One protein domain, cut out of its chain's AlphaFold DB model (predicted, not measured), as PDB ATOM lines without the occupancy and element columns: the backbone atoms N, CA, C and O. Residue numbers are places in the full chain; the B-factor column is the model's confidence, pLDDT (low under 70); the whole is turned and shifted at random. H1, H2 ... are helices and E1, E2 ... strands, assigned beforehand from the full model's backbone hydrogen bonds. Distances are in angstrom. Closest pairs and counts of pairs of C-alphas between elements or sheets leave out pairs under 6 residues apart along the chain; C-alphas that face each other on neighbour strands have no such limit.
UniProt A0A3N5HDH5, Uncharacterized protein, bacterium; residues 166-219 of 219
ATOM      1  N   ILE A 166     -31.669  16.244 -44.223       96.25
ATOM      2  CA  ILE A 166     -32.325  15.233 -45.044       96.25
ATOM      3  C   ILE A 166     -33.485  14.630 -44.243       96.25
ATOM      4  O   ILE A 166     -33.291  14.108 -43.143       96.25
ATOM      5  N   HIS A 167     -34.674  14.669 -44.832       96.50
ATOM      6  CA  HIS A 167     -35.893  14.025 -44.357       96.50
ATOM      7  C   HIS A 167     -36.251  12.857 -45.276       96.50
ATOM      8  O   HIS A 167     -36.348  13.023 -46.496       96.50
ATOM      9  N   LEU A 168     -36.436  11.663 -44.715       96.69
ATOM     10  CA  LEU A 168     -36.832  10.470 -45.459       96.69
ATOM     11  C   LEU A 168     -38.356  10.454 -45.617       96.69
ATOM     12  O   LEU A 168     -39.099  10.357 -44.646       96.69
ATOM     13  N   LYS A 169     -38.837  10.498 -46.864       97.00
ATOM     14  CA  LYS A 169     -40.277  10.408 -47.174       97.00
ATOM     15  C   LYS A 169     -40.798   8.976 -47.212       97.00
ATOM     16  O   LYS A 169     -42.005   8.752 -47.193       97.00
ATOM     17  N   VAL A 170     -39.896   8.007 -47.302       96.19
ATOM     18  CA  VAL A 170     -40.218   6.587 -47.436       96.19
ATOM     19  C   VAL A 170     -39.884   5.837 -46.153       96.19
ATOM     20  O   VAL A 170     -38.791   5.968 -45.609       96.19
ATOM     21  N   THR A 171     -40.830   5.024 -45.685       93.81
ATOM     22  CA  THR A 171     -40.672   4.193 -44.480       93.81
ATOM     23  C   THR A 171     -39.747   3.003 -44.730       93.81
ATOM     24  O   THR A 171     -38.999   2.589 -43.849       93.81
ATOM     25  N   GLU A 172     -39.775   2.467 -45.951       94.38
ATOM     26  CA  GLU A 172     -38.938   1.353 -46.387       94.38
ATOM     27  C   GLU A 172     -38.060   1.757 -47.573       94.38
ATOM     28  O   GLU A 172     -38.422   2.604 -48.388       94.38
ATOM     29  N   ASN A 173     -36.894   1.121 -47.689       93.44
ATOM     30  CA  ASN A 173     -35.961   1.384 -48.776       93.44
ATOM     31  C   ASN A 173     -36.543   0.887 -50.119       93.44
ATOM     32  O   ASN A 173     -36.682  -0.328 -50.295       93.44
ATOM     33  N   PRO A 174     -36.814   1.779 -51.093       93.25
ATOM     34  CA  PRO A 174     -37.462   1.421 -52.356       93.25
ATOM     35  C   PRO A 174     -36.520   0.697 -53.333       93.25
ATOM     36  O   PRO A 174     -36.917   0.309 -54.433       93.25
ATOM     37  N   ARG A 175     -35.235   0.545 -52.989       93.56
ATOM     38  CA  ARG A 175     -34.228  -0.083 -53.849       93.56
ATOM     39  C   ARG A 175     -34.263  -1.606 -53.718       93.56
ATOM     40  O   ARG A 175     -34.584  -2.175 -52.679       93.56
ATOM     41  N   ARG A 176     -33.856  -2.294 -54.787       94.69
ATOM     42  CA  ARG A 176     -33.735  -3.757 -54.801       94.69
ATOM     43  C   ARG A 176     -32.673  -4.217 -53.795       94.69
ATOM     44  O   ARG A 176     -31.534  -3.748 -53.845       94.69
ATOM     45  N   LYS A 177     -33.026  -5.181 -52.938       96.25
ATOM     46  CA  LYS A 177     -32.097  -5.829 -51.990       96.25
ATOM     47  C   LYS A 177     -30.856  -6.382 -52.719       96.25
ATOM     48  O   LYS A 177     -30.951  -6.774 -53.881       96.25
ATOM     49  N   ALA A 178     -29.714  -6.420 -52.025       94.56
ATOM     50  CA  ALA A 178     -28.405  -6.866 -52.535       94.56
ATOM     51  C   ALA A 178     -27.786  -6.002 -53.659       94.56
ATOM     52  O   ALA A 178     -26.927  -6.466 -54.406       94.56
ATOM     53  N   THR A 179     -28.204  -4.741 -53.791       95.62
ATOM     54  CA  THR A 179     -27.534  -3.762 -54.661       95.62
ATOM     55  C   THR A 179     -26.746  -2.755 -53.828       95.62
ATOM     56  O   THR A 179     -27.147  -2.423 -52.716       95.62
ATOM     57  N   ASN A 180     -25.657  -2.208 -54.374       95.44
ATOM     58  CA  ASN A 180     -24.869  -1.182 -53.679       95.44
ATOM     59  C   ASN A 180     -25.723   0.061 -53.340       95.44
ATOM     60  O   ASN A 180     -25.631   0.626 -52.261       95.44
ATOM     61  N   THR A 181     -26.661   0.440 -54.214       94.69
ATOM     62  CA  THR A 181     -27.607   1.539 -53.942       94.69
ATOM     63  C   THR A 181     -28.526   1.257 -52.758       94.69
ATOM     64  O   THR A 181     -28.902   2.185 -52.051       94.69
ATOM     65  N   TYR A 182     -28.877  -0.008 -52.512       96.50
ATOM     66  CA  TYR A 182     -29.639  -0.390 -51.327       96.50
ATOM     67  C   TYR A 182     -28.817  -0.216 -50.045       96.50
ATOM     68  O   TYR A 182     -29.354   0.245 -49.042       96.50
ATOM     69  N   GLU A 183     -27.523  -0.537 -50.079       96.69
ATOM     70  CA  GLU A 183     -26.609  -0.339 -48.947       96.69
ATOM     71  C   GLU A 183     -26.344   1.142 -48.674       96.69
ATOM     72  O   GLU A 183     -26.443   1.570 -47.529       96.69
ATOM     73  N   ILE A 184     -26.118   1.943 -49.720       95.81
ATOM     74  CA  ILE A 184     -25.932   3.395 -49.598       95.81
ATOM     75  C   ILE A 184     -27.176   4.049 -48.992       95.81
ATOM     76  O   ILE A 184     -27.060   4.866 -48.085       95.81
ATOM     77  N   PHE A 185     -28.374   3.656 -49.432       96.19
ATOM     78  CA  PHE A 185     -29.612   4.238 -48.914       96.19
ATOM     79  C   PHE A 185     -29.839   3.926 -47.422       96.19
ATOM     80  O   PHE A 185     -30.462   4.714 -46.720       96.19
ATOM     81  N   LYS A 186     -29.283   2.825 -46.891       96.62
ATOM     82  CA  LYS A 186     -29.319   2.532 -45.443       96.62
ATOM     83  C   LYS A 186     -28.470   3.485 -44.600       96.62
ATOM     84  O   LYS A 186     -28.629   3.499 -43.383       96.62
ATOM     85  N   LEU A 187     -27.546   4.223 -45.214       97.00
ATOM     86  CA  LEU A 187     -26.701   5.186 -44.506       97.00
ATOM     87  C   LEU A 187     -27.466   6.463 -44.151       97.00
ATOM     88  O   LEU A 187     -27.066   7.159 -43.219       97.00
ATOM     89  N   TYR A 188     -28.563   6.757 -44.859       95.94
ATOM     90  CA  TYR A 188     -29.428   7.876 -44.512       95.94
ATOM     91  C   TYR A 188     -30.069   7.659 -43.142       95.94
ATOM     92  O   TYR A 188     -30.563   6.577 -42.822       95.94
ATOM     93  N   LYS A 189     -30.080   8.723 -42.340       95.81
ATOM     94  CA  LYS A 189     -30.797   8.794 -41.066       95.81
ATOM     95  C   LYS A 189     -31.684  10.028 -41.075       95.81
ATOM     96  O   LYS A 189     -31.305  11.050 -41.645       95.81
ATOM     97  N   GLU A 190     -32.839   9.928 -40.431       95.81
ATOM     98  CA  GLU A 190     -33.779  11.043 -40.328       95.81
ATOM     99  C   GLU A 190     -33.120  12.239 -39.627       95.81
ATOM    100  O   GLU A 190     -32.554  12.094 -38.541       95.81
ATOM    101  N   GLY A 191     -33.161  13.412 -40.265       94.19
ATOM    102  CA  GLY A 191     -32.584  14.650 -39.738       94.19
ATOM    103  C   GLY A 191     -31.064  14.785 -39.887       94.19
ATOM    104  O   GLY A 191     -30.505  15.757 -39.376       94.19
ATOM    105  N   MET A 192     -30.395  13.853 -40.574       96.31
ATOM    106  CA  MET A 192     -28.964  13.938 -40.889       96.31
ATOM    107  C   MET A 192     -28.693  15.067 -41.891       96.31
ATOM    108  O   MET A 192     -29.472  15.280 -42.819       96.31
ATOM    109  N   THR A 193     -27.579  15.777 -41.742       97.69
ATOM    110  CA  THR A 193     -27.171  16.809 -42.711       97.69
ATOM    111  C   THR A 193     -26.572  16.206 -43.983       97.69
ATOM    112  O   THR A 193     -26.057  15.084 -43.983       97.69
ATOM    113  N   VAL A 194     -26.600  16.955 -45.088       96.50
ATOM    114  CA  VAL A 194     -25.966  16.529 -46.347       96.50
ATOM    115  C   VAL A 194     -24.470  16.248 -46.142       96.50
ATOM    116  O   VAL A 194     -23.977  15.231 -46.628       96.50
ATOM    117  N   ASP A 195     -23.761  17.067 -45.365       96.44
ATOM    118  CA  ASP A 195     -22.336  16.852 -45.072       96.44
ATOM    119  C   ASP A 195     -22.064  15.576 -44.269       96.44
ATOM    120  O   ASP A 195     -21.084  14.872 -44.524       96.44
ATOM    121  N   GLU A 196     -22.924  15.245 -43.307       97.06
ATOM    122  CA  GLU A 196     -22.822  13.990 -42.559       97.06
ATOM    123  C   GLU A 196     -23.068  12.778 -43.460       97.06
ATOM    124  O   GLU A 196     -22.333  11.794 -43.367       97.06
ATOM    125  N   ALA A 197     -24.033  12.866 -44.379       96.69
ATOM    126  CA  ALA A 197     -24.284  11.812 -45.356       96.69
ATOM    127  C   ALA A 197     -23.076  11.616 -46.289       96.69
ATOM    128  O   ALA A 197     -22.649  10.483 -46.528       96.69
ATOM    129  N   LEU A 198     -22.469  12.709 -46.767       96.00
ATOM    130  CA  LEU A 198     -21.252  12.654 -47.583       96.00
ATOM    131  C   LEU A 198     -20.081  12.029 -46.809       96.00
ATOM    132  O   LEU A 198     -19.372  11.180 -47.351       96.00
ATOM    133  N   LYS A 199     -19.907  12.381 -45.527       97.00
ATOM    134  CA  LYS A 199     -18.895  11.770 -44.644       97.00
ATOM    135  C   LYS A 199     -19.153  10.284 -44.391       97.00
ATOM    136  O   LYS A 199     -18.196   9.522 -44.277       97.00
ATOM    137  N   ALA A 200     -20.416   9.861 -44.345       96.94
ATOM    138  CA  ALA A 200     -20.796   8.455 -44.220       96.94
ATOM    139  C   ALA A 200     -20.531   7.633 -45.498       96.94
ATOM    140  O   ALA A 200     -20.658   6.411 -45.470       96.94
ATOM    141  N   GLY A 201     -20.146   8.275 -46.607       96.38
ATOM    142  CA  GLY A 201     -19.841   7.619 -47.880       96.38
ATOM    143  C   GLY A 201     -20.980   7.660 -48.900       96.38
ATOM    144  O   GLY A 201     -20.871   7.047 -49.964       96.38
ATOM    145  N   VAL A 202     -22.062   8.394 -48.622       96.56
ATOM    146  CA  VAL A 202     -23.113   8.658 -49.611       96.56
ATOM    147  C   VAL A 202     -22.557   9.586 -50.691       96.56
ATOM    148  O   VAL A 202     -21.847  10.546 -50.403       96.56
ATOM    149  N   ARG A 203     -22.876   9.331 -51.963       96.12
ATOM    150  CA  ARG A 203     -22.407  10.177 -53.070       96.12
ATOM    151  C   ARG A 203     -23.454  11.226 -53.422       96.12
ATOM    152  O   ARG A 203     -24.651  10.948 -53.435       96.12
ATOM    153  N   MET A 204     -22.999  12.401 -53.854       94.88
ATOM    154  CA  MET A 204     -23.879  13.496 -54.289       94.88
ATOM    155  C   MET A 204     -24.837  13.092 -55.428       94.88
ATOM    156  O   MET A 204     -25.961  13.580 -55.503       94.88
ATOM    157  N   ILE A 205     -24.410  12.176 -56.307       94.94
ATOM    158  CA  ILE A 205     -25.258  11.650 -57.388       94.94
ATOM    159  C   ILE A 205     -26.429  10.810 -56.862       94.94
ATOM    160  O   ILE A 205     -27.505  10.849 -57.452       94.94
ATOM    161  N   ASP A 206     -26.230  10.090 -55.756       95.81
ATOM    162  CA  ASP A 206     -27.276   9.275 -55.140       95.81
ATOM    163  C   ASP A 206     -28.283  10.193 -54.426       95.81
ATOM    164  O   ASP A 206     -29.478  10.079 -54.679       95.81
ATOM    165  N   ILE A 207     -27.798  11.207 -53.686       95.81
ATOM    166  CA  ILE A 207     -28.640  12.253 -53.066       95.81
ATOM    167  C   ILE A 207     -29.504  12.949 -54.121       95.81
ATOM    168  O   ILE A 207     -30.713  13.083 -53.950       95.81
ATOM    169  N   LYS A 208     -28.902  13.360 -55.243       95.69
ATOM    170  CA  LYS A 208     -29.635  13.973 -56.355       95.69
ATOM    171  C   LYS A 208     -30.717  13.038 -56.903       95.69
ATOM    172  O   LYS A 208     -31.851  13.466 -57.092       95.69
ATOM    173  N   ALA A 209     -30.375  11.776 -57.154       95.56
ATOM    174  CA  ALA A 209     -31.313  10.807 -57.708       95.56
ATOM    175  C   ALA A 209     -32.472  10.492 -56.748       95.56
ATOM    176  O   ALA A 209     -33.582  10.243 -57.209       95.56
ATOM    177  N   ASP A 210     -32.229  10.475 -55.437       95.94
ATOM    178  CA  ASP A 210     -33.268  10.245 -54.430       95.94
ATOM    179  C   ASP A 210     -34.141  11.488 -54.193       95.94
ATOM    180  O   ASP A 210     -35.345  11.336 -53.982       95.94
ATOM    181  N   LEU A 211     -33.583  12.698 -54.329       96.00
ATOM    182  CA  LEU A 211     -34.346  13.953 -54.385       96.00
ATOM    183  C   LEU A 211     -35.278  13.995 -55.603       96.00
ATOM    184  O   LEU A 211     -36.468  14.255 -55.460       96.00
ATOM    185  N   GLU A 212     -34.761  13.691 -56.799       96.00
ATOM    186  CA  GLU A 212     -35.545  13.686 -58.047       96.00
ATOM    187  C   GLU A 212     -36.680  12.654 -58.027       96.00
ATOM    188  O   GLU A 212     -37.717  12.854 -58.654       96.00
ATOM    189  N   ARG A 213     -36.496  11.549 -57.298       95.88
ATOM    190  CA  ARG A 213     -37.511  10.497 -57.129       95.88
ATOM    191  C   ARG A 213     -38.464  10.751 -55.963       95.88
ATOM    192  O   ARG A 213     -39.402   9.982 -55.786       95.88
ATOM    193  N   GLY A 214     -38.219  11.787 -55.161       96.19
ATOM    194  CA  GLY A 214     -39.025  12.109 -53.987       96.19
ATOM    195  C   GLY A 214     -38.891  11.109 -52.834       96.19
ATOM    196  O   GLY A 214     -39.780  11.040 -51.992       96.19
ATOM    197  N   HIS A 215     -37.806  10.328 -52.779       96.31
ATOM    198  CA  HIS A 215     -37.534   9.442 -51.641       96.31
ATOM    199  C   HIS A 215     -37.051  10.226 -50.418       96.31
ATOM    200  O   HIS A 215     -37.297   9.826 -49.279       96.31
ATOM    201  N   ILE A 216     -36.350  11.332 -50.665       96.50
ATOM    202  CA  ILE A 216     -35.852  12.242 -49.640       96.50
ATOM    203  C   ILE A 216     -36.261  13.675 -49.967       96.50
ATOM    204  O   ILE A 216     -36.495  14.028 -51.123       96.50
ATOM    205  N   GLU A 217     -36.311  14.505 -48.939       96.38
ATOM    206  CA  GLU A 217     -36.473  15.950 -49.025       96.38
ATOM    207  C   GLU A 217     -35.354  16.620 -48.236       96.38
ATOM    208  O   GLU A 217     -34.887  16.084 -47.234       96.38
ATOM    209  N   VAL A 218     -34.873  17.763 -48.721       94.69
ATOM    210  CA  VAL A 218     -33.795  18.512 -48.075       94.69
ATOM    211  C   VAL A 218     -34.359  19.853 -47.621       94.69
ATOM    212  O   VAL A 218     -34.793  20.641 -48.464       94.69
ATOM    213  N   THR A 219     -34.371  20.086 -46.309       92.44
ATOM    214  CA  THR A 219     -34.923  21.289 -45.661       92.44
ATOM    215  C   THR A 219     -33.819  22.132 -45.038       92.44
ATOM    216  O   THR A 219     -32.872  21.556 -44.449       92.44
TER     217      THR A 219
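AT A GLANCE: This is residues 166 to 219 of the 219 residues of an uncharacterized protein of bacterium (UniProt A0A3N5HDH5). The two ends of the printed part meet in a small two-stranded ladder, E1 beside E2, and the stretch between them swings round through three short helices, with H3 packed beside E2. H1 and H2 lie apart from each other, each near H3. The printed part has 54 residues, in the order E1, H1, H2, H3, E2; the sheet is antiparallel and the class is mixed, helices and strands. It is compact, with a radius of gyration of the C-alphas of 10.0 A and spans of 27 by 21 by 17 A.

HOW THE PARTS SIT: Start at E1, residues 166 to 168, and look across to its antiparallel neighbour E2, residues 216 to 218: N 167 and O 217 are 2.8 A apart and N 217 and O 167 2.9 A, within hydrogen-bond range. Next comes H1, residues 180 to 185, then H2, residues 194 to 199, whose Val 194 has its C-alpha 6.6 A from that of Ile 166. In H3, residues 204 to 212, the C-alpha of Asp 210 is 5.8 A from that of Ile 216, their closest pair. H1 and H3 are close but not clearly touching, closest at the C-alphas of Thr 181 and Asp 206, 7.8 A. H2 and H3 are close but not clearly touching too, closest at those of Leu 198 and Met 204, 7.3 A; they run opposite ways at a steep tilt of 36 degrees, only just past shallow. E1 and H3 are apart. In H1, H2 and H3 every O i to N i+4 pair is within hydrogen-bond range.

IN THESE COORDINATES: Find C-alpha 166 at (-32.325, 15.233, -45.044), where E1 begins. H3, the longest helix, runs 12.3 A from C-alpha 204 at (-23.879, 13.496, -54.289). E2 ends at C-alpha 218, (-33.795, 18.512, -48.075).

THE WHOLE: The C-alphas of Ala 178 and Thr 219 are the farthest apart, 29.7 A. The link from E1 to H1 is long, and the printed part has no cut. Mean pLDDT of the printed part is 95.8, and no printed residue is under 70.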